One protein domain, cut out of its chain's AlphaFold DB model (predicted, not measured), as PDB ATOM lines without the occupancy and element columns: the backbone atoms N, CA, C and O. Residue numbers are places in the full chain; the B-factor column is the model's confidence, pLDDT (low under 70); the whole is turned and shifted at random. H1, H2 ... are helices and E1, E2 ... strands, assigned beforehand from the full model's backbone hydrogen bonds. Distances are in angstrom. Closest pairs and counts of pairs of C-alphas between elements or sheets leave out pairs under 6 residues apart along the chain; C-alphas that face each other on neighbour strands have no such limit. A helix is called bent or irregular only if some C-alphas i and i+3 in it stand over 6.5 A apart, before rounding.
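Overview. This is residues 307 to 428 and 436 to 456 of the 477 residues of an uncharacterized protein of Methylomonas methanica (UniProt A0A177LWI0). A long, strongly twisted sheet, E1 to E5, curls round the kinked helix H2; H1 packs on H2 and on the sheet, and the small hairpin E6 and E7 sits toward one end. The printed part has 143 residues, of mixed class, in the order H1 E1 E2 E3 E4 E5 H2 E6 E7, two named helices and seven named strands. The sheet is branched at E3 and antiparallel; E2 to E5 form a meander, each strand the antiparallel neighbour of the one before. The whole is compact, with a radius of gyration of the C-alphas of 16.4 A, and elongated, 52 by 31 by 26 A.

Arrangement. E3, residues 345 to 357, has E1, residues 328 to 330, and E2, residues 337 to 342, on one side and E4, residues 361 to 377, on the other side. Within hydrogen-bond range are N 329 and O 353, 2.9 A, N 339 and O 347, 2.8 A, and N 350 and O 367, 2.9 A. E5, residues 383 to 394, forms a hairpin with E4, as do E2 with E3 and E3 with E4; N 372 and O 388 are 2.8 A apart. The sheet curls round H2, residues 400 to 424; the closest C-alphas of H2 and E5 are Glu 419 and Leu 387, 5.2 A. H1, residues 309 to 324, touches residues 406 to 414 of H2 at a steep tilt of 46 degrees, opposite ways, closest at C-alphas Ser 323 and Ile 410, 6.2 A. H1 is over E1. Every O i to N i+4 pair is within range in H1, 17 of 21 in H2. E6, residues 437 to 441, and E7, residues 447 to 451, form a hairpin, with N 440 and O 448 2.8 A apart.

Along the chain. H1 begins at C-alpha 309 (14.984, -16.630, -50.491) and measures 22.4 A; E3, E4, E5 and H2 measure 31.6 A, 44.9 A, 33.7 A and 33.6 A. H2 is only just irregular, with C-alphas 406 and 409 6.6 A apart. E7 ends at C-alpha 451 (11.499, -12.806, -68.808).

Size, cuts and confidence. Residues 429 to 435 are not printed; C-alphas 428 and 436 are 15.7 A apart. Of the links printed whole, none is long. pLDDT is under 70 at residues 397 to 399, 425 to 428 and 452 to 456.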
ATOM      1  N   ILE A 307      19.763 -16.276 -56.510       92.00
ATOM      2  CA  ILE A 307      19.836 -16.318 -55.048       92.00
ATOM      3  C   ILE A 307      18.451 -16.755 -54.570       92.00
ATOM      4  O   ILE A 307      17.476 -16.057 -54.831       92.00
ATOM      5  N   ASP A 308      18.318 -17.894 -53.898       94.12
ATOM      6  CA  ASP A 308      17.033 -18.278 -53.300       94.12
ATOM      7  C   ASP A 308      16.695 -17.417 -52.061       94.12
ATOM      8  O   ASP A 308      17.531 -16.677 -51.535       94.12
ATOM      9  N   GLY A 309      15.443 -17.471 -51.600       95.25
ATOM     10  CA  GLY A 309      14.984 -16.630 -50.491       95.25
ATOM     11  C   GLY A 309      15.604 -16.975 -49.132       95.25
ATOM     12  O   GLY A 309      15.678 -16.105 -48.265       95.25
ATOM     13  N   ASP A 310      16.055 -18.213 -48.917       94.69
ATOM     14  CA  ASP A 310      16.715 -18.618 -47.668       94.69
ATOM     15  C   ASP A 310      18.177 -18.161 -47.665       94.69
ATOM     16  O   ASP A 310      18.670 -17.637 -46.667       94.69
ATOM     17  N   TRP A 311      18.852 -18.259 -48.812       94.25
ATOM     18  CA  TRP A 311      20.166 -17.671 -49.032       94.25
ATOM     19  C   TRP A 311      20.143 -16.153 -48.852       94.25
ATOM     20  O   TRP A 311      20.957 -15.638 -48.086       94.25
ATOM     21  N   LEU A 312      19.208 -15.427 -49.477       95.56
ATOM     22  CA  LEU A 312      19.148 -13.968 -49.333       95.56
ATOM     23  C   LEU A 312      18.986 -13.548 -47.865       95.56
ATOM     24  O   LEU A 312      19.681 -12.641 -47.408       95.56
ATOM     25  N   ARG A 313      18.117 -14.237 -47.113       96.19
ATOM     26  CA  ARG A 313      17.919 -13.999 -45.675       96.19
ATOM     27  C   ARG A 313      19.171 -14.312 -44.861       96.19
ATOM     28  O   ARG A 313      19.667 -13.419 -44.184       96.19
ATOM     29  N   SER A 314      19.740 -15.508 -45.007       95.38
ATOM     30  CA  SER A 314      20.943 -15.922 -44.269       95.38
ATOM     31  C   SER A 314      22.163 -15.040 -44.584       95.38
ATOM     32  O   SER A 314      22.976 -14.739 -43.713       95.38
ATOM     33  N   ARG A 315      22.266 -14.533 -45.820       94.44
ATOM     34  CA  ARG A 315      23.288 -13.563 -46.245       94.44
ATOM     35  C   ARG A 315      23.115 -12.197 -45.573       94.44
ATOM     36  O   ARG A 315      24.110 -11.559 -45.222       94.44
ATOM     37  N   ILE A 316      21.873 -11.744 -45.404       95.50
ATOM     38  CA  ILE A 316      21.548 -10.511 -44.680       95.50
ATOM     39  C   ILE A 316      21.846 -10.692 -43.189       95.50
ATOM     40  O   ILE A 316      22.543  -9.851 -42.629       95.50
ATOM     41  N   GLU A 317      21.431 -11.806 -42.582       95.75
ATOM     42  CA  GLU A 317      21.734 -12.157 -41.186       95.75
ATOM     43  C   GLU A 317      23.239 -12.151 -40.919       95.75
ATOM     44  O   GLU A 317      23.704 -11.356 -40.108       95.75
ATOM     45  N   ALA A 318      24.022 -12.905 -41.696       95.62
ATOM     46  CA  ALA A 318      25.479 -12.927 -41.579       95.62
ATOM     47  C   ALA A 318      26.118 -11.528 -41.676       95.62
ATOM     48  O   ALA A 318      27.110 -11.246 -41.004       95.62
ATOM     49  N   THR A 319      25.552 -10.626 -42.488       95.12
ATOM     50  CA  THR A 319      26.055  -9.248 -42.608       95.12
ATOM     51  C   THR A 319      25.670  -8.388 -41.400       95.12
ATOM     52  O   THR A 319      26.484  -7.576 -40.946       95.12
ATOM     53  N   PHE A 320      24.455  -8.558 -40.870       95.69
ATOM     54  CA  PHE A 320      23.992  -7.879 -39.659       95.69
ATOM     55  C   PHE A 320      24.776  -8.340 -38.434       95.69
ATOM     56  O   PHE A 320      25.424  -7.499 -37.817       95.69
ATOM     57  N   GLY A 321      24.812  -9.642 -38.147       95.50
ATOM     58  CA  GLY A 321      25.526 -10.187 -36.993       95.50
ATOM     59  C   GLY A 321      27.021  -9.846 -37.007       95.50
ATOM     60  O   GLY A 321      27.564  -9.294 -36.047       95.50
ATOM     61  N   HIS A 322      27.682  -9.990 -38.165       95.31
ATOM     62  CA  HIS A 322      29.077  -9.560 -38.323       95.31
ATOM     63  C   HIS A 322      29.315  -8.077 -37.986       95.31
ATOM     64  O   HIS A 322      30.362  -7.735 -37.433       95.31
ATOM     65  N   SER A 323      28.366  -7.198 -38.320       93.50
ATOM     66  CA  SER A 323      28.516  -5.747 -38.153       93.50
ATOM     67  C   SER A 323      28.024  -5.215 -36.800       93.50
ATOM     68  O   SER A 323      28.458  -4.134 -36.371       93.50
ATOM     69  N   LEU A 324      27.112  -5.950 -36.155       93.56
ATOM     70  CA  LEU A 324      26.586  -5.680 -34.818       93.56
ATOM     71  C   LEU A 324      27.535  -6.154 -33.718       93.56
ATOM     72  O   LEU A 324      27.558  -5.513 -32.670       93.56
ATOM     73  N   HIS A 325      28.362  -7.177 -33.965       93.62
ATOM     74  CA  HIS A 325      29.299  -7.725 -32.980       93.62
ATOM     75  C   HIS A 325      30.024  -6.646 -32.145       93.62
ATOM     76  O   HIS A 325      30.695  -5.749 -32.671       93.62
ATOM     77  N   GLY A 326      29.896  -6.747 -30.818       91.81
ATOM     78  CA  GLY A 326      30.464  -5.797 -29.851       91.81
ATOM     79  C   GLY A 326      29.669  -4.495 -29.670       91.81
ATOM     80  O   GLY A 326      30.129  -3.603 -28.961       91.81
ATOM     81  N   LYS A 327      28.501  -4.373 -30.310       92.25
ATOM     82  CA  LYS A 327      27.515  -3.281 -30.166       92.25
ATOM     83  C   LYS A 327      26.076  -3.796 -30.022       92.25
ATOM     84  O   LYS A 327      25.174  -3.008 -29.774       92.25
ATOM     85  N   GLY A 328      25.847  -5.076 -30.278       92.25
ATOM     86  CA  GLY A 328      24.538  -5.682 -30.477       92.25
ATOM     87  C   GLY A 328      24.682  -7.111 -30.994       92.25
ATOM     88  O   GLY A 328      25.803  -7.591 -31.183       92.25
ATOM     89  N   GLU A 329      23.542  -7.726 -31.270       94.06
ATOM     90  CA  GLU A 329      23.378  -9.103 -31.749       94.06
ATOM     91  C   GLU A 329      22.090  -9.218 -32.586       94.06
ATOM     92  O   GLU A 329      21.234  -8.321 -32.568       94.06
ATOM     93  N   LEU A 330      21.923 -10.311 -33.331       94.62
ATOM     94  CA  LEU A 330      20.609 -10.667 -33.867       94.62
ATOM     95  C   LEU A 330      19.720 -11.222 -32.746       94.62
ATOM     96  O   LEU A 330      20.179 -11.910 -31.839       94.62
ATOM     97  N   ARG A 331      18.416 -10.923 -32.780       92.88
ATOM     98  CA  ARG A 331      17.531 -11.330 -31.680       92.88
ATOM     99  C   ARG A 331      17.261 -12.837 -31.723       92.88
ATOM    100  O   ARG A 331      16.507 -13.306 -32.578       92.88
ATOM    101  N   ASN A 332      17.815 -13.559 -30.754       91.00
ATOM    102  CA  ASN A 332      17.641 -14.999 -30.572       91.00
ATOM    103  C   ASN A 332      16.149 -15.419 -30.537       91.00
ATOM    104  O   ASN A 332      15.277 -14.690 -30.053       91.00
ATOM    105  N   GLY A 333      15.840 -16.593 -31.092       89.94
ATOM    106  CA  GLY A 333      14.490 -17.147 -31.217       89.94
ATOM    107  C   GLY A 333      13.577 -16.396 -32.193       89.94
ATOM    108  O   GLY A 333      12.364 -16.616 -32.181       89.94
ATOM    109  N   SER A 334      14.126 -15.493 -33.011       92.56
ATOM    110  CA  SER A 334      13.380 -14.743 -34.028       92.56
ATOM    111  C   SER A 334      13.727 -15.232 -35.436       92.56
ATOM    112  O   SER A 334      14.309 -16.296 -35.617       92.56
ATOM    113  N   THR A 335      13.304 -14.511 -36.473       93.38
ATOM    114  CA  THR A 335      13.564 -14.907 -37.863       93.38
ATOM    115  C   THR A 335      13.637 -13.665 -38.736       93.38
ATOM    116  O   THR A 335      12.730 -12.829 -38.676       93.38
ATOM    117  N   THR A 336      14.660 -13.547 -39.583       95.62
ATOM    118  CA  THR A 336      14.635 -12.537 -40.648       95.62
ATOM    119  C   THR A 336      13.552 -12.890 -41.651       95.62
ATOM    120  O   THR A 336      13.527 -13.984 -42.217       95.62
ATOM    121  N   THR A 337      12.639 -11.958 -41.905       97.00
ATOM    122  CA  THR A 337      11.540 -12.183 -42.848       97.00
ATOM    123  C   THR A 337      11.689 -11.333 -44.098       97.00
ATOM    124  O   THR A 337      12.239 -10.232 -44.084       97.00
ATOM    125  N   SER A 338      11.191 -11.880 -45.202       97.00
ATOM    126  CA  SER A 338      11.116 -11.232 -46.505       97.00
ATOM    127  C   SER A 338       9.680 -11.311 -47.014       97.00
ATOM    128  O   SER A 338       9.033 -12.353 -46.892       97.00
ATOM    129  N   ARG A 339       9.175 -10.233 -47.610       97.50
ATOM    130  CA  ARG A 339       7.831 -10.157 -48.186       97.50
ATOM    131  C   ARG A 339       7.910  -9.576 -49.589       97.50
ATOM    132  O   ARG A 339       8.241  -8.404 -49.762       97.50
ATOM    133  N   PHE A 340       7.574 -10.394 -50.582       97.62
ATOM    134  CA  PHE A 340       7.474  -9.964 -51.974       97.62
ATOM    135  C   PHE A 340       6.480  -8.799 -52.112       97.62
ATOM    136  O   PHE A 340       5.348  -8.880 -51.624       97.62
ATOM    137  N   VAL A 341       6.908  -7.708 -52.755       97.75
ATOM    138  CA  VAL A 341       6.063  -6.537 -53.048       97.75
ATOM    139  C   VAL A 341       5.832  -6.418 -54.555       97.75
ATOM    140  O   VAL A 341       4.699  -6.206 -54.983       97.75
ATOM    141  N   SER A 342       6.886  -6.584 -55.356       96.38
ATOM    142  CA  SER A 342       6.838  -6.676 -56.819       96.38
ATOM    143  C   SER A 342       8.122  -7.319 -57.357       96.38
ATOM    144  O   SER A 342       9.092  -7.493 -56.625       96.38
ATOM    145  N   GLU A 343       8.179  -7.604 -58.661       94.81
ATOM    146  CA  GLU A 343       9.394  -8.111 -59.327       94.81
ATOM    147  C   GLU A 343      10.620  -7.199 -59.133       94.81
ATOM    148  O   GLU A 343      11.747  -7.679 -59.140       94.81
ATOM    149  N   SER A 344      10.416  -5.901 -58.896       95.62
ATOM    150  CA  SER A 344      11.479  -4.932 -58.610       95.62
ATOM    151  C   SER A 344      11.655  -4.600 -57.123       95.62
ATOM    152  O   SER A 344      12.544  -3.814 -56.799       95.62
ATOM    153  N   LYS A 345      10.833  -5.151 -56.215       97.31
ATOM    154  CA  LYS A 345      10.815  -4.755 -54.801       97.31
ATOM    155  C   LYS A 345      10.531  -5.901 -53.820       97.31
ATOM    156  O   LYS A 345       9.474  -6.536 -53.868       97.31
ATOM    157  N   LEU A 346      11.423  -6.070 -52.846       97.69
ATOM    158  CA  LEU A 346      11.297  -7.015 -51.735       97.69
ATOM    159  C   LEU A 346      11.418  -6.280 -50.394       97.69
ATOM    160  O   LEU A 346      12.438  -5.652 -50.127       97.69
ATOM    161  N   ALA A 347      10.394  -6.372 -49.546       97.81
ATOM    162  CA  ALA A 347      10.450  -5.820 -48.194       97.81
ATOM    163  C   ALA A 347      11.148  -6.813 -47.255       97.81
ATOM    164  O   ALA A 347      10.798  -7.992 -47.243       97.81
ATOM    165  N   MET A 348      12.097  -6.334 -46.459       97.56
ATOM    166  CA  MET A 348      12.883  -7.102 -45.493       97.56
ATOM    167  C   MET A 348      12.574  -6.655 -44.065       97.56
ATOM    168  O   MET A 348      12.156  -5.520 -43.824       97.56
ATOM    169  N   SER A 349      12.755  -7.547 -43.095       97.19
ATOM    170  CA  SER A 349      12.616  -7.243 -41.667       97.19
ATOM    171  C   SER A 349      13.592  -8.096 -40.859       97.19
ATOM    172  O   SER A 349      13.480  -9.322 -40.870       97.19
ATOM    173  N   VAL A 350      14.552  -7.446 -40.197       96.69
ATOM    174  CA  VAL A 350      15.657  -8.076 -39.454       96.69
ATOM    175  C   VAL A 350      15.519  -7.730 -37.965       96.69
ATOM    176  O   VAL A 350      15.567  -6.543 -37.634       96.69
ATOM    177  N   PRO A 351      15.321  -8.707 -37.066       96.44
ATOM    178  CA  PRO A 351      15.188  -8.459 -35.632       96.44
ATOM    179  C   PRO A 351      16.572  -8.364 -34.969       96.44
ATOM    180  O   PRO A 351      17.382  -9.282 -35.088       96.44
ATOM    181  N   ILE A 352      16.848  -7.258 -34.277       94.62
ATOM    182  CA  ILE A 352      18.157  -6.952 -33.681       94.62
ATOM    183  C   ILE A 352      18.027  -6.554 -32.210       94.62
ATOM    184  O   ILE A 352      17.008  -6.002 -31.791       94.62
ATOM    185  N   ILE A 353      19.101  -6.765 -31.454       92.81
ATOM    186  CA  ILE A 353      19.342  -6.102 -30.174       92.81
ATOM    187  C   ILE A 353      20.574  -5.201 -30.331       92.81
ATOM    188  O   ILE A 353      21.560  -5.586 -30.956       92.81
ATOM    189  N   VAL A 354      20.528  -3.982 -29.791       91.75
ATOM    190  CA  VAL A 354      21.682  -3.071 -29.700       91.75
ATOM    191  C   VAL A 354      21.955  -2.785 -28.229       91.75
ATOM    192  O   VAL A 354      21.089  -2.246 -27.543       91.75
ATOM    193  N   HIS A 355      23.145  -3.145 -27.754       91.44
ATOM    194  CA  HIS A 355      23.551  -2.984 -26.357       91.44
ATOM    195  C   HIS A 355      24.135  -1.595 -26.089       91.44
ATOM    196  O   HIS A 355      24.671  -0.948 -26.993       91.44
ATOM    197  N   ASP A 356      24.071  -1.155 -24.829       86.88
ATOM    198  CA  ASP A 356      24.722   0.073 -24.340       86.88
ATOM    199  C   ASP A 356      24.418   1.341 -25.181       86.88
ATOM    200  O   ASP A 356      25.214   2.289 -25.253       86.88
ATOM    201  N   ALA A 357      23.238   1.408 -25.811       83.38
ATOM    202  CA  ALA A 357      22.821   2.583 -26.562       83.38
ATOM    203  C   ALA A 357      22.734   3.779 -25.599       83.38
ATOM    204  O   ALA A 357      21.983   3.750 -24.625       83.38
ATOM    205  N   SER A 358      23.495   4.848 -25.865       80.88
ATOM    206  CA  SER A 358      24.025   5.779 -24.842       80.88
ATOM    207  C   SER A 358      23.016   6.552 -23.970       80.88
ATOM    208  O   SER A 358      23.426   7.306 -23.090       80.88
ATOM    209  N   ILE A 359      21.717   6.418 -24.238       80.38
ATOM    210  CA  ILE A 359      20.602   7.027 -23.491       80.38
ATOM    211  C   ILE A 359      19.539   5.980 -23.096       80.38
ATOM    212  O   ILE A 359      18.792   6.205 -22.146       80.38
ATOM    213  N   LEU A 360      19.460   4.849 -23.805       82.44
ATOM    214  CA  LEU A 360      18.369   3.874 -23.707       82.44
ATOM    215  C   LEU A 360      18.784   2.554 -23.037       82.44
ATOM    216  O   LEU A 360      17.910   1.825 -22.576       82.44
ATOM    217  N   GLY A 361      20.087   2.272 -22.935       88.75
ATOM    218  CA  GLY A 361      20.587   0.954 -22.544       88.75
ATOM    219  C   GLY A 361      20.423  -0.037 -23.692       88.75
ATOM    220  O   GLY A 361      20.679   0.316 -24.844       88.75
ATOM    221  N   ASP A 362      19.984  -1.250 -23.383       90.31
ATOM    222  CA  ASP A 362      19.757  -2.286 -24.386       90.31
ATOM    223  C   ASP A 362      18.422  -2.081 -25.110       90.31
ATOM    224  O   ASP A 362      17.388  -1.782 -24.508       90.31
ATOM    225  N   VAL A 363      18.461  -2.234 -26.431       90.44
ATOM    226  CA  VAL A 363      17.379  -1.899 -27.356       90.44
ATOM    227  C   VAL A 363      17.017  -3.124 -28.186       90.44
ATOM    228  O   VAL A 363      17.774  -3.489 -29.078       90.44
ATOM    229  N   ASP A 364      15.838  -3.700 -27.953       92.50
ATOM    230  CA  ASP A 364      15.188  -4.657 -28.864       92.50
ATOM    231  C   ASP A 364      14.419  -3.876 -29.946       92.50
ATOM    232  O   ASP A 364      13.623  -2.985 -29.629       92.50
ATOM    233  N   SER A 365      14.680  -4.163 -31.224       92.94
ATOM    234  CA  SER A 365      13.997  -3.529 -32.357       92.94
ATOM    235  C   SER A 365      14.023  -4.412 -33.602       92.94
ATOM    236  O   SER A 365      15.011  -5.085 -33.884       92.94
ATOM    237  N   THR A 366      12.999  -4.315 -34.450       94.62
ATOM    238  CA  THR A 366      13.106  -4.767 -35.847       94.62
ATOM    239  C   THR A 366      13.609  -3.622 -36.723       94.62
ATOM    240  O   THR A 366      13.186  -2.477 -36.548       94.62
ATOM    241  N   VAL A 367      14.508  -3.914 -37.665       93.81
ATOM    242  CA  VAL A 367      14.880  -3.021 -38.771       93.81
ATOM    243  C   VAL A 367      14.103  -3.440 -40.010       93.81
ATOM    244  O   VAL A 367      14.244  -4.569 -40.482       93.81
ATOM    245  N   HIS A 368      13.333  -2.516 -40.574       95.00
ATOM    246  CA  HIS A 368      12.624  -2.695 -41.835       95.00
ATOM    247  C   HIS A 368      13.335  -1.929 -42.946       95.00
ATOM    248  O   HIS A 368      13.828  -0.824 -42.734       95.00
ATOM    249  N   PHE A 369      13.394  -2.511 -44.139       95.62
ATOM    250  CA  PHE A 369      13.889  -1.836 -45.337       95.62
ATOM    251  C   PHE A 369      13.377  -2.537 -46.591       95.62
ATOM    252  O   PHE A 369      13.035  -3.717 -46.564       95.62
ATOM    253  N   ASP A 370      13.358  -1.825 -47.709       97.06
ATOM    254  CA  ASP A 370      13.046  -2.389 -49.014       97.06
ATOM    255  C   ASP A 370      14.321  -2.582 -49.834       97.06
ATOM    256  O   ASP A 370      15.074  -1.633 -50.049       97.06
ATOM    257  N   LEU A 371      14.529  -3.787 -50.358       96.31
ATOM    258  CA  LEU A 371      15.454  -4.040 -51.457       96.31
ATOM    259  C   LEU A 371      14.759  -3.689 -52.778       96.31
ATOM    260  O   LEU A 371      13.688  -4.219 -53.078       96.31
ATOM    261  N   VAL A 372      15.365  -2.803 -53.568       96.31
ATOM    262  CA  VAL A 372      14.799  -2.292 -54.825       96.31
ATOM    263  C   VAL A 372      15.784  -2.487 -55.974       96.31
ATOM    264  O   VAL A 372      16.886  -1.929 -55.964       96.31
ATOM    265  N   LEU A 373      15.366  -3.261 -56.977       94.44
ATOM    266  CA  LEU A 373      16.078  -3.476 -58.236       94.44
ATOM    267  C   LEU A 373      15.641  -2.405 -59.241       94.44
ATOM    268  O   LEU A 373      14.475  -2.347 -59.634       94.44
ATOM    269  N   SER A 374      16.578  -1.561 -59.663       93.62
ATOM    270  CA  SER A 374      16.348  -0.492 -60.640       93.62
ATOM    271  C   SER A 374      17.202  -0.703 -61.894       93.62
ATOM    272  O   SER A 374      18.406  -0.935 -61.763       93.62
ATOM    273  N   PRO A 375      16.642  -0.588 -63.113       89.81
ATOM    274  CA  PRO A 375      17.455  -0.517 -64.320       89.81
ATOM    275  C   PRO A 375      18.258   0.790 -64.326       89.81
ATOM    276  O   PRO A 375      17.726   1.861 -64.031       89.81
ATOM    277  N   THR A 376      19.538   0.701 -64.668       91.31
ATOM    278  CA  THR A 376      20.445   1.835 -64.877       91.31
ATOM    279  C   THR A 376      21.354   1.532 -66.066       91.31
ATOM    280  O   THR A 376      21.386   0.410 -66.566       91.31
ATOM    281  N   GLU A 377      22.110   2.526 -66.502       89.38
ATOM    282  CA  GLU A 377      23.257   2.336 -67.389       89.38
ATOM    283  C   GLU A 377      24.551   2.353 -66.556       89.38
ATOM    284  O   GLU A 377      24.586   2.950 -65.469       89.38
ATOM    285  N   ASP A 378      25.585   1.657 -67.032       85.81
ATOM    286  CA  ASP A 378      26.938   1.689 -66.473       85.81
ATOM    287  C   ASP A 378      27.749   2.901 -67.003       85.81
ATOM    288  O   ASP A 378      27.198   3.849 -67.564       85.81
ATOM    289  N   ALA A 379      29.074   2.909 -66.814       88.44
ATOM    290  CA  ALA A 379      29.934   3.992 -67.305       88.44
ATOM    291  C   ALA A 379      30.090   4.040 -68.844       88.44
ATOM    292  O   ALA A 379      30.535   5.062 -69.369       88.44
ATOM    293  N   ASN A 380      29.744   2.961 -69.552       88.50
ATOM    294  CA  ASN A 380      29.811   2.830 -71.008       88.50
ATOM    295  C   ASN A 380      28.449   3.075 -71.685       88.50
ATOM    296  O   ASN A 380      28.398   3.258 -72.902       88.50
ATOM    297  N   GLY A 381      27.363   3.118 -70.906       87.56
ATOM    298  CA  GLY A 381      25.986   3.161 -71.407       87.56
ATOM    299  C   GLY A 381      25.328   1.780 -71.503       87.56
ATOM    300  O   GLY A 381      24.227   1.672 -72.041       87.56
ATOM    301  N   ASP A 382      25.975   0.724 -71.002       84.12
ATOM    302  CA  ASP A 382      25.440  -0.634 -71.051       84.12
ATOM    303  C   ASP A 382      24.366  -0.834 -69.963       84.12
ATOM    304  O   ASP A 382      24.541  -0.388 -68.822       84.12
ATOM    305  N   PRO A 383      23.234  -1.496 -70.276       81.44
ATOM    306  CA  PRO A 383      22.136  -1.666 -69.332       81.44
ATOM    307  C   PRO A 383      22.503  -2.664 -68.229       81.44
ATOM    308  O   PRO A 383      22.717  -3.849 -68.487       81.44
ATOM    309  N   VAL A 384      22.492  -2.205 -66.977       87.25
ATOM    310  CA  VAL A 384      22.751  -3.028 -65.787       87.25
ATOM    311  C   VAL A 384      21.643  -2.858 -64.749       87.25
ATOM    312  O   VAL A 384      20.951  -1.838 -64.691       87.25
ATOM    313  N   THR A 385      21.439  -3.864 -63.900       87.81
ATOM    314  CA  THR A 385      20.501  -3.757 -62.775       87.81
ATOM    315  C   THR A 385      21.240  -3.348 -61.515       87.81
ATOM    316  O   THR A 385      22.161  -4.023 -61.064       87.81
ATOM    317  N   LYS A 386      20.793  -2.243 -60.928       91.06
ATOM    318  CA  LYS A 386      21.284  -1.716 -59.665       91.06
ATOM    319  C   LYS A 386      20.399  -2.177 -58.525       91.06
ATOM    320  O   LYS A 386      19.188  -1.956 -58.562       91.06
ATOM    321  N   LEU A 387      21.005  -2.745 -57.490       92.31
ATOM    322  CA  LEU A 387      20.333  -2.932 -56.213       92.31
ATOM    323  C   LEU A 387      20.440  -1.649 -55.381       92.31
ATOM    324  O   LEU A 387      21.452  -0.947 -55.381       92.31
ATOM    325  N   SER A 388      19.375  -1.329 -54.664       93.31
ATOM    326  CA  SER A 388      19.327  -0.209 -53.735       93.31
ATOM    327  C   SER A 388      18.477  -0.556 -52.521       93.31
ATOM    328  O   SER A 388      17.683  -1.494 -52.562       93.31
ATOM    329  N   ILE A 389      18.676   0.194 -51.438       93.31
ATOM    330  CA  ILE A 389      17.931   0.048 -50.190       93.31
ATOM    331  C   ILE A 389      17.118   1.318 -49.976       93.31
ATOM    332  O   ILE A 389      17.672   2.419 -49.965       93.31
ATOM    333  N   GLU A 390      15.809   1.155 -49.813       94.62
ATOM    334  CA  GLU A 390      14.841   2.231 -49.607       94.62
ATOM    335  C   GLU A 390      14.017   2.008 -48.332       94.62
ATOM    336  O   GLU A 390      14.054   0.934 -47.737       94.62
ATOM    337  N   ASN A 391      13.255   3.033 -47.925       92.31
ATOM    338  CA  ASN A 391      12.255   2.979 -46.844       92.31
ATOM    339  C   ASN A 391      12.762   2.295 -45.561       92.31
ATOM    340  O   ASN A 391      12.083   1.451 -44.983       92.31
ATOM    341  N   ILE A 392      13.978   2.667 -45.149       90.56
ATOM    342  CA  ILE A 392      14.594   2.199 -43.908       90.56
ATOM    343  C   ILE A 392      13.801   2.774 -42.732       90.56
ATOM    344  O   ILE A 392      13.672   3.995 -42.623       90.56
ATOM    345  N   ASP A 393      13.303   1.898 -41.868       90.25
ATOM    346  CA  ASP A 393      12.536   2.240 -40.670       90.25
ATOM    347  C   ASP A 393      12.855   1.261 -39.527       90.25
ATOM    348  O   ASP A 393      13.479   0.215 -39.739       90.25
ATOM    349  N   ALA A 394      12.430   1.590 -38.313       86.75
ATOM    350  CA  ALA A 394      12.533   0.724 -37.145       86.75
ATOM    351  C   ALA A 394      11.235   0.793 -36.329       86.75
ATOM    352  O   ALA A 394      10.608   1.849 -36.271       86.75
ATOM    353  N   ASP A 395      10.855  -0.303 -35.664       83.25
ATOM    354  CA  ASP A 395       9.584  -0.417 -34.912       83.25
ATOM    355  C   ASP A 395       9.356   0.692 -33.857       83.25
ATOM    356  O   ASP A 395       8.225   0.921 -33.421       83.25
ATOM    357  N   SER A 396      10.410   1.408 -33.447       70.94
ATOM    358  CA  SER A 396      10.322   2.574 -32.568       70.94
ATOM    359  C   SER A 396      10.886   3.839 -33.229       70.94
ATOM    360  O   SER A 396      12.073   3.951 -33.542       70.94
ATOM    361  N   PHE A 397      10.014   4.834 -33.403       57.34
ATOM    362  CA  PHE A 397      10.305   6.072 -34.137       57.34
ATOM    363  C   PHE A 397      11.342   6.971 -33.435       57.34
ATOM    364  O   PHE A 397      12.161   7.606 -34.098       57.34
ATOM    365  N   ASP A 398      11.364   6.975 -32.097       62.59
ATOM    366  CA  ASP A 398      12.376   7.690 -31.298       62.59
ATOM    367  C   ASP A 398      13.766   7.030 -31.388       62.59
ATOM    368  O   ASP A 398      14.792   7.653 -31.107       62.59
ATOM    369  N   LEU A 399      13.811   5.768 -31.819       67.50
ATOM    370  CA  LEU A 399      15.015   4.949 -31.902       67.50
ATOM    371  C   LEU A 399      15.740   5.055 -33.246       67.50
ATOM    372  O   LEU A 399      16.945   4.808 -33.300       67.50
ATOM    373  N   ALA A 400      15.070   5.509 -34.309       74.12
ATOM    374  CA  ALA A 400      15.690   5.699 -35.621       74.12
ATOM    375  C   ALA A 400      16.947   6.593 -35.557       74.12
ATOM    376  O   ALA A 400      17.959   6.284 -36.180       74.12
ATOM    377  N   ALA A 401      16.939   7.660 -34.748       77.25
ATOM    378  CA  ALA A 401      18.096   8.549 -34.586       77.25
ATOM    379  C   ALA A 401      19.323   7.869 -33.935       77.25
ATOM    380  O   ALA A 401      20.454   8.286 -34.182       77.25
ATOM    381  N   VAL A 402      19.099   6.829 -33.126       78.44
ATOM    382  CA  VAL A 402      20.139   6.064 -32.415       78.44
ATOM    383  C   VAL A 402      20.596   4.856 -33.238       78.44
ATOM    384  O   VAL A 402      21.790   4.566 -33.294       78.44
ATOM    385  N   LEU A 403      19.665   4.185 -33.923       82.62
ATOM    386  CA  LEU A 403      19.932   2.991 -34.727       82.62
ATOM    387  C   LEU A 403      20.529   3.313 -36.103       82.62
ATOM    388  O   LEU A 403      21.404   2.581 -36.559       82.62
ATOM    389  N   LEU A 404      20.120   4.399 -36.774       84.19
ATOM    390  CA  LEU A 404      20.593   4.714 -38.133       84.19
ATOM    391  C   LEU A 404      22.130   4.807 -38.263       84.19
ATOM    392  O   LEU A 404      22.646   4.260 -39.239       84.19
ATOM    393  N   PRO A 405      22.894   5.410 -37.327       85.62
ATOM    394  CA  PRO A 405      24.360   5.394 -37.375       85.62
ATOM    395  C   PRO A 405      24.982   3.992 -37.274       85.62
ATOM    396  O   PRO A 405      26.060   3.769 -37.826       85.62
ATOM    397  N   VAL A 406      24.319   3.054 -36.589       84.75
ATOM    398  CA  VAL A 406      24.763   1.656 -36.457       84.75
ATOM    399  C   VAL A 406      24.379   0.856 -37.699       84.75
ATOM    400  O   VAL A 406      25.224   0.165 -38.258       84.75
ATOM    401  N   VAL A 407      23.131   0.989 -38.150       86.56
ATOM    402  CA  VAL A 407      22.493   0.171 -39.192       86.56
ATOM    403  C   VAL A 407      22.843   0.631 -40.612       86.56
ATOM    404  O   VAL A 407      22.990  -0.198 -41.508       86.56
ATOM    405  N   SER A 408      23.021   1.933 -40.862       86.94
ATOM    406  CA  SER A 408      23.281   2.448 -42.218       86.94
ATOM    407  C   SER A 408      24.563   1.887 -42.868       86.94
ATOM    408  O   SER A 408      24.487   1.517 -44.044       86.94
ATOM    409  N   PRO A 409      25.705   1.738 -42.160       87.56
ATOM    410  CA  PRO A 409      26.879   1.043 -42.697       87.56
ATOM    411  C   PRO A 409      26.620  -0.436 -43.028       87.56
ATOM    412  O   PRO A 409      27.126  -0.923 -44.037       87.56
ATOM    413  N   ILE A 410      25.803  -1.128 -42.220       89.06
ATOM    414  CA  ILE A 410      25.418  -2.536 -42.432       89.06
ATOM    415  C   ILE A 410      24.633  -2.663 -43.733       89.06
ATOM    416  O   ILE A 410      25.005  -3.428 -44.617       89.06
ATOM    417  N   LEU A 411      23.585  -1.848 -43.877       88.75
ATOM    418  CA  LEU A 411      22.742  -1.807 -45.069       88.75
ATOM    419  C   LEU A 411      23.558  -1.438 -46.316       88.75
ATOM    420  O   LEU A 411      23.388  -2.054 -47.365       88.75
ATOM    421  N   TYR A 412      24.502  -0.497 -46.215       88.25
ATOM    422  CA  TYR A 412      25.421  -0.215 -47.319       88.25
ATOM    423  C   TYR A 412      26.246  -1.454 -47.709       88.25
ATOM    424  O   TYR A 412      26.304  -1.790 -48.891       88.25
ATOM    425  N   GLY A 413      26.810  -2.172 -46.729       84.94
ATOM    426  CA  GLY A 413      27.505  -3.445 -46.937       84.94
ATOM    427  C   GLY A 413      26.632  -4.472 -47.663       84.94
ATOM    428  O   GLY A 413      26.982  -4.885 -48.769       84.94
ATOM    429  N   VAL A 414      25.456  -4.784 -47.099       85.50
ATOM    430  CA  VAL A 414      24.423  -5.666 -47.683       85.50
ATOM    431  C   VAL A 414      24.145  -5.297 -49.142       85.50
ATOM    432  O   VAL A 414      24.238  -6.153 -50.023       85.50
ATOM    433  N   SER A 415      23.864  -4.016 -49.413       87.12
ATOM    434  CA  SER A 415      23.595  -3.521 -50.765       87.12
ATOM    435  C   SER A 415      24.768  -3.794 -51.698       87.12
ATOM    436  O   SER A 415      24.545  -4.321 -52.778       87.12
ATOM    437  N   THR A 416      26.004  -3.470 -51.304       84.44
ATOM    438  CA  THR A 416      27.180  -3.648 -52.176       84.44
ATOM    439  C   THR A 416      27.523  -5.111 -52.450       84.44
ATOM    440  O   THR A 416      27.883  -5.442 -53.578       84.44
ATOM    441  N   THR A 417      27.384  -6.003 -51.462       82.31
ATOM    442  CA  THR A 417      27.650  -7.439 -51.647       82.31
ATOM    443  C   THR A 417      26.624  -8.076 -52.578       82.31
ATOM    444  O   THR A 417      27.009  -8.752 -53.532       82.31
ATOM    445  N   ILE A 418      25.329  -7.825 -52.352       85.50
ATOM    446  CA  ILE A 418      24.273  -8.397 -53.194       85.50
ATOM    447  C   ILE A 418      24.264  -7.721 -54.575       85.50
ATOM    448  O   ILE A 418      24.064  -8.408 -55.568       85.50
ATOM    449  N   GLU A 419      24.549  -6.417 -54.694       86.38
ATOM    450  CA  GLU A 419      24.697  -5.745 -56.001       86.38
ATOM    451  C   GLU A 419      25.819  -6.384 -56.835       86.38
ATOM    452  O   GLU A 419      25.616  -6.643 -58.019       86.38
ATOM    453  N   GLY A 420      26.961  -6.723 -56.222       82.69
ATOM    454  CA  GLY A 420      28.054  -7.433 -56.898       82.69
ATOM    455  C   GLY A 420      27.655  -8.822 -57.411       82.69
ATOM    456  O   GLY A 420      27.982  -9.172 -58.543       82.69
ATOM    457  N   GLN A 421      26.886  -9.586 -56.628       80.88
ATOM    458  CA  GLN A 421      26.312 -10.868 -57.066       80.88
ATOM    459  C   GLN A 421      25.245 -10.673 -58.158       80.88
ATOM    460  O   GLN A 421      25.188 -11.433 -59.119       80.88
ATOM    461  N   VAL A 422      24.418  -9.626 -58.063       83.38
ATOM    462  CA  VAL A 422      23.394  -9.309 -59.073       83.38
ATOM    463  C   VAL A 422      24.025  -8.922 -60.409       83.38
ATOM    464  O   VAL A 422      23.509  -9.297 -61.460       83.38
ATOM    465  N   GLN A 423      25.166  -8.234 -60.392       81.94
ATOM    466  CA  GLN A 423      25.939  -7.932 -61.598       81.94
ATOM    467  C   GLN A 423      26.550  -9.193 -62.234       81.94
ATOM    468  O   GLN A 423      26.716  -9.225 -63.450       81.94
ATOM    469  N   GLN A 424      26.794 -10.264 -61.467       73.12
ATOM    470  CA  GLN A 424      27.197 -11.573 -62.006       73.12
ATOM    471  C   GLN A 424      26.041 -12.335 -62.687       73.12
ATOM    472  O   GLN A 424      26.306 -13.264 -63.446       73.12
ATOM    473  N   PHE A 425      24.773 -11.919 -62.519       69.06
ATOM    474  CA  PHE A 425      23.670 -12.385 -63.381       69.06
ATOM    475  C   PHE A 425      23.700 -11.775 -64.791       69.06
ATOM    476  O   PHE A 425      22.915 -12.201 -65.643       69.06
ATOM    477  N   ALA A 426      24.555 -10.776 -65.060       56.62
ATOM    478  CA  ALA A 426      24.789 -10.326 -66.428       56.62
ATOM    479  C   ALA A 426      25.241 -11.540 -67.256       56.62
ATOM    480  O   ALA A 426      26.131 -12.274 -66.825       56.62
ATOM    481  N   PRO A 427      24.592 -11.827 -68.396       49.31
ATOM    482  CA  PRO A 427      24.542 -13.191 -68.886       49.31
ATOM    483  C   PRO A 427      25.882 -13.666 -69.449       49.31
ATOM    484  O   PRO A 427      26.176 -13.500 -70.632       49.31
ATOM    485  N   VAL A 428      26.620 -14.418 -68.631       45.44
ATOM    486  CA  VAL A 428      27.587 -15.428 -69.089       45.44
ATOM    487  C   VAL A 428      26.800 -16.636 -69.620       45.44
ATOM    488  O   VAL A 428      26.912 -17.763 -69.146       45.44
ATOM    489  N   GLY A 436      14.776  -8.868 -73.269       77.00
ATOM    490  CA  GLY A 436      13.853  -8.506 -72.182       77.00
ATOM    491  C   GLY A 436      14.045  -9.273 -70.866       77.00
ATOM    492  O   GLY A 436      13.342  -8.979 -69.893       77.00
ATOM    493  N   THR A 437      14.988 -10.215 -70.778       83.31
ATOM    494  CA  THR A 437      15.391 -10.792 -69.483       83.31
ATOM    495  C   THR A 437      16.024  -9.755 -68.560       83.31
ATOM    496  O   THR A 437      16.847  -8.957 -69.008       83.31
ATOM    497  N   HIS A 438      15.697  -9.801 -67.271       86.81
ATOM    498  CA  HIS A 438      16.296  -8.950 -66.242       86.81
ATOM    499  C   HIS A 438      16.257  -9.635 -64.862       86.81
ATOM    500  O   HIS A 438      15.365 -10.456 -64.623       86.81
ATOM    501  N   PRO A 439      17.187  -9.319 -63.941       90.62
ATOM    502  CA  PRO A 439      17.080  -9.697 -62.536       90.62
ATOM    503  C   PRO A 439      15.786  -9.167 -61.904       90.62
ATOM    504  O   PRO A 439      15.431  -8.000 -62.073       90.62
ATOM    505  N   CYS A 440      15.105 -10.026 -61.155       93.31
ATOM    506  CA  CYS A 440      13.851  -9.749 -60.466       93.31
ATOM    507  C   CYS A 440      13.798 -10.490 -59.127       93.31
ATOM    508  O   CYS A 440      14.446 -11.525 -58.953       93.31
ATOM    509  N   PHE A 441      12.966 -10.022 -58.201       96.06
ATOM    510  CA  PHE A 441      12.614 -10.797 -57.018       96.06
ATOM    511  C   PHE A 441      11.602 -11.899 -57.342       96.06
ATOM    512  O   PHE A 441      10.739 -11.751 -58.212       96.06
ATOM    513  N   SER A 442      11.692 -13.009 -56.614       95.62
ATOM    514  CA  SER A 442      10.730 -14.105 -56.665       95.62
ATOM    515  C   SER A 442       9.693 -13.998 -55.531       95.62
ATOM    516  O   SER A 442       9.975 -13.369 -54.506       95.62
ATOM    517  N   PRO A 443       8.500 -14.616 -55.658       95.75
ATOM    518  CA  PRO A 443       7.502 -14.662 -54.580       95.75
ATOM    519  C   PRO A 443       8.031 -15.253 -53.265       95.75
ATOM    520  O   PRO A 443       7.569 -14.884 -52.190       95.75
ATOM    521  N   GLU A 444       9.019 -16.144 -53.360       95.81
ATOM    522  CA  GLU A 444       9.706 -16.809 -52.248       95.81
ATOM    523  C   GLU A 444      10.769 -15.913 -51.576       95.81
ATOM    524  O   GLU A 444      11.387 -16.317 -50.595       95.81
ATOM    525  N   GLY A 445      10.988 -14.697 -52.092       94.81
ATOM    526  CA  GLY A 445      11.954 -13.730 -51.568       94.81
ATOM    527  C   GLY A 445      13.378 -13.880 -52.105       94.81
ATOM    528  O   GLY A 445      14.282 -13.262 -51.556       94.81
ATOM    529  N   GLY A 446      13.600 -14.677 -53.153       94.38
ATOM    530  CA  GLY A 446      14.897 -14.776 -53.832       94.38
ATOM    531  C   GLY A 446      15.089 -13.723 -54.930       94.38
ATOM    532  O   GLY A 446      14.174 -12.958 -55.228       94.38
ATOM    533  N   ILE A 447      16.257 -13.724 -55.577       93.44
ATOM    534  CA  ILE A 447      16.557 -13.004 -56.822       93.44
ATOM    535  C   ILE A 447      16.797 -14.028 -57.938       93.44
ATOM    536  O   ILE A 447      17.595 -14.951 -57.786       93.44
ATOM    537  N   ARG A 448      16.129 -13.858 -59.078       91.69
ATOM    538  CA  ARG A 448      16.226 -14.732 -60.259       91.69
ATOM    539  C   ARG A 448      16.186 -13.908 -61.545       91.69
ATOM    540  O   ARG A 448      15.924 -12.710 -61.505       91.69
ATOM    541  N   VAL A 449      16.371 -14.547 -62.696       88.75
ATOM    542  CA  VAL A 449      16.119 -13.913 -64.000       88.75
ATOM    543  C   VAL A 449      14.636 -14.050 -64.367       88.75
ATOM    544  O   VAL A 449      14.130 -15.164 -64.495       88.75
ATOM    545  N   CYS A 450      13.935 -12.931 -64.564       87.94
ATOM    546  CA  CYS A 450      12.586 -12.893 -65.136       87.94
ATOM    547  C   CYS A 450      12.643 -12.589 -66.635       87.94
ATOM    548  O   CYS A 450      13.433 -11.755 -67.077       87.94
ATOM    549  N   SER A 451      11.758 -13.203 -67.422       84.75
ATOM    550  CA  SER A 451      11.499 -12.806 -68.808       84.75
ATOM    551  C   SER A 451      10.469 -11.676 -68.846       84.75
ATOM    552  O   SER A 451       9.264 -11.885 -68.708       84.75
ATOM    553  N   GLY A 452      10.940 -10.447 -69.052       68.94
ATOM    554  CA  GLY A 452      10.065  -9.292 -69.195       68.94
ATOM    555  C   GLY A 452       9.331  -9.308 -70.532       68.94
ATOM    556  O   GLY A 452       9.926  -9.032 -71.573       68.94
ATOM    557  N   SER A 453       8.009  -9.495 -70.501       53.59
ATOM    558  CA  SER A 453       7.127  -9.050 -71.588       53.59
ATOM    559  C   SER A 453       7.020  -7.518 -71.557       53.59
ATOM    560  O   SER A 453       5.994  -6.949 -71.200       53.59
ATOM    561  N   SER A 454       8.132  -6.841 -71.875       45.72
ATOM    562  CA  SER A 454       8.268  -5.385 -71.769       45.72
ATOM    563  C   SER A 454       7.089  -4.681 -72.452       45.72
ATOM    564  O   SER A 454       6.956  -4.792 -73.678       45.72
ATOM    565  N   PRO A 455       6.259  -3.908 -71.719       46.12
ATOM    566  CA  PRO A 455       5.105  -3.228 -72.308       46.12
ATOM    567  C   PRO A 455       5.492  -2.310 -73.478       46.12
ATOM    568  O   PRO A 455       4.728  -2.154 -74.428       46.12
ATOM    569  N   ARG A 456       6.724  -1.774 -73.465       45.47
ATOM    570  CA  ARG A 456       7.274  -0.933 -74.541       45.47
ATOM    571  C   ARG A 456       7.583  -1.686 -75.840       45.47
ATOM    572  O   ARG A 456       7.609  -1.055 -76.893       45.47
TER     573      ARG A 456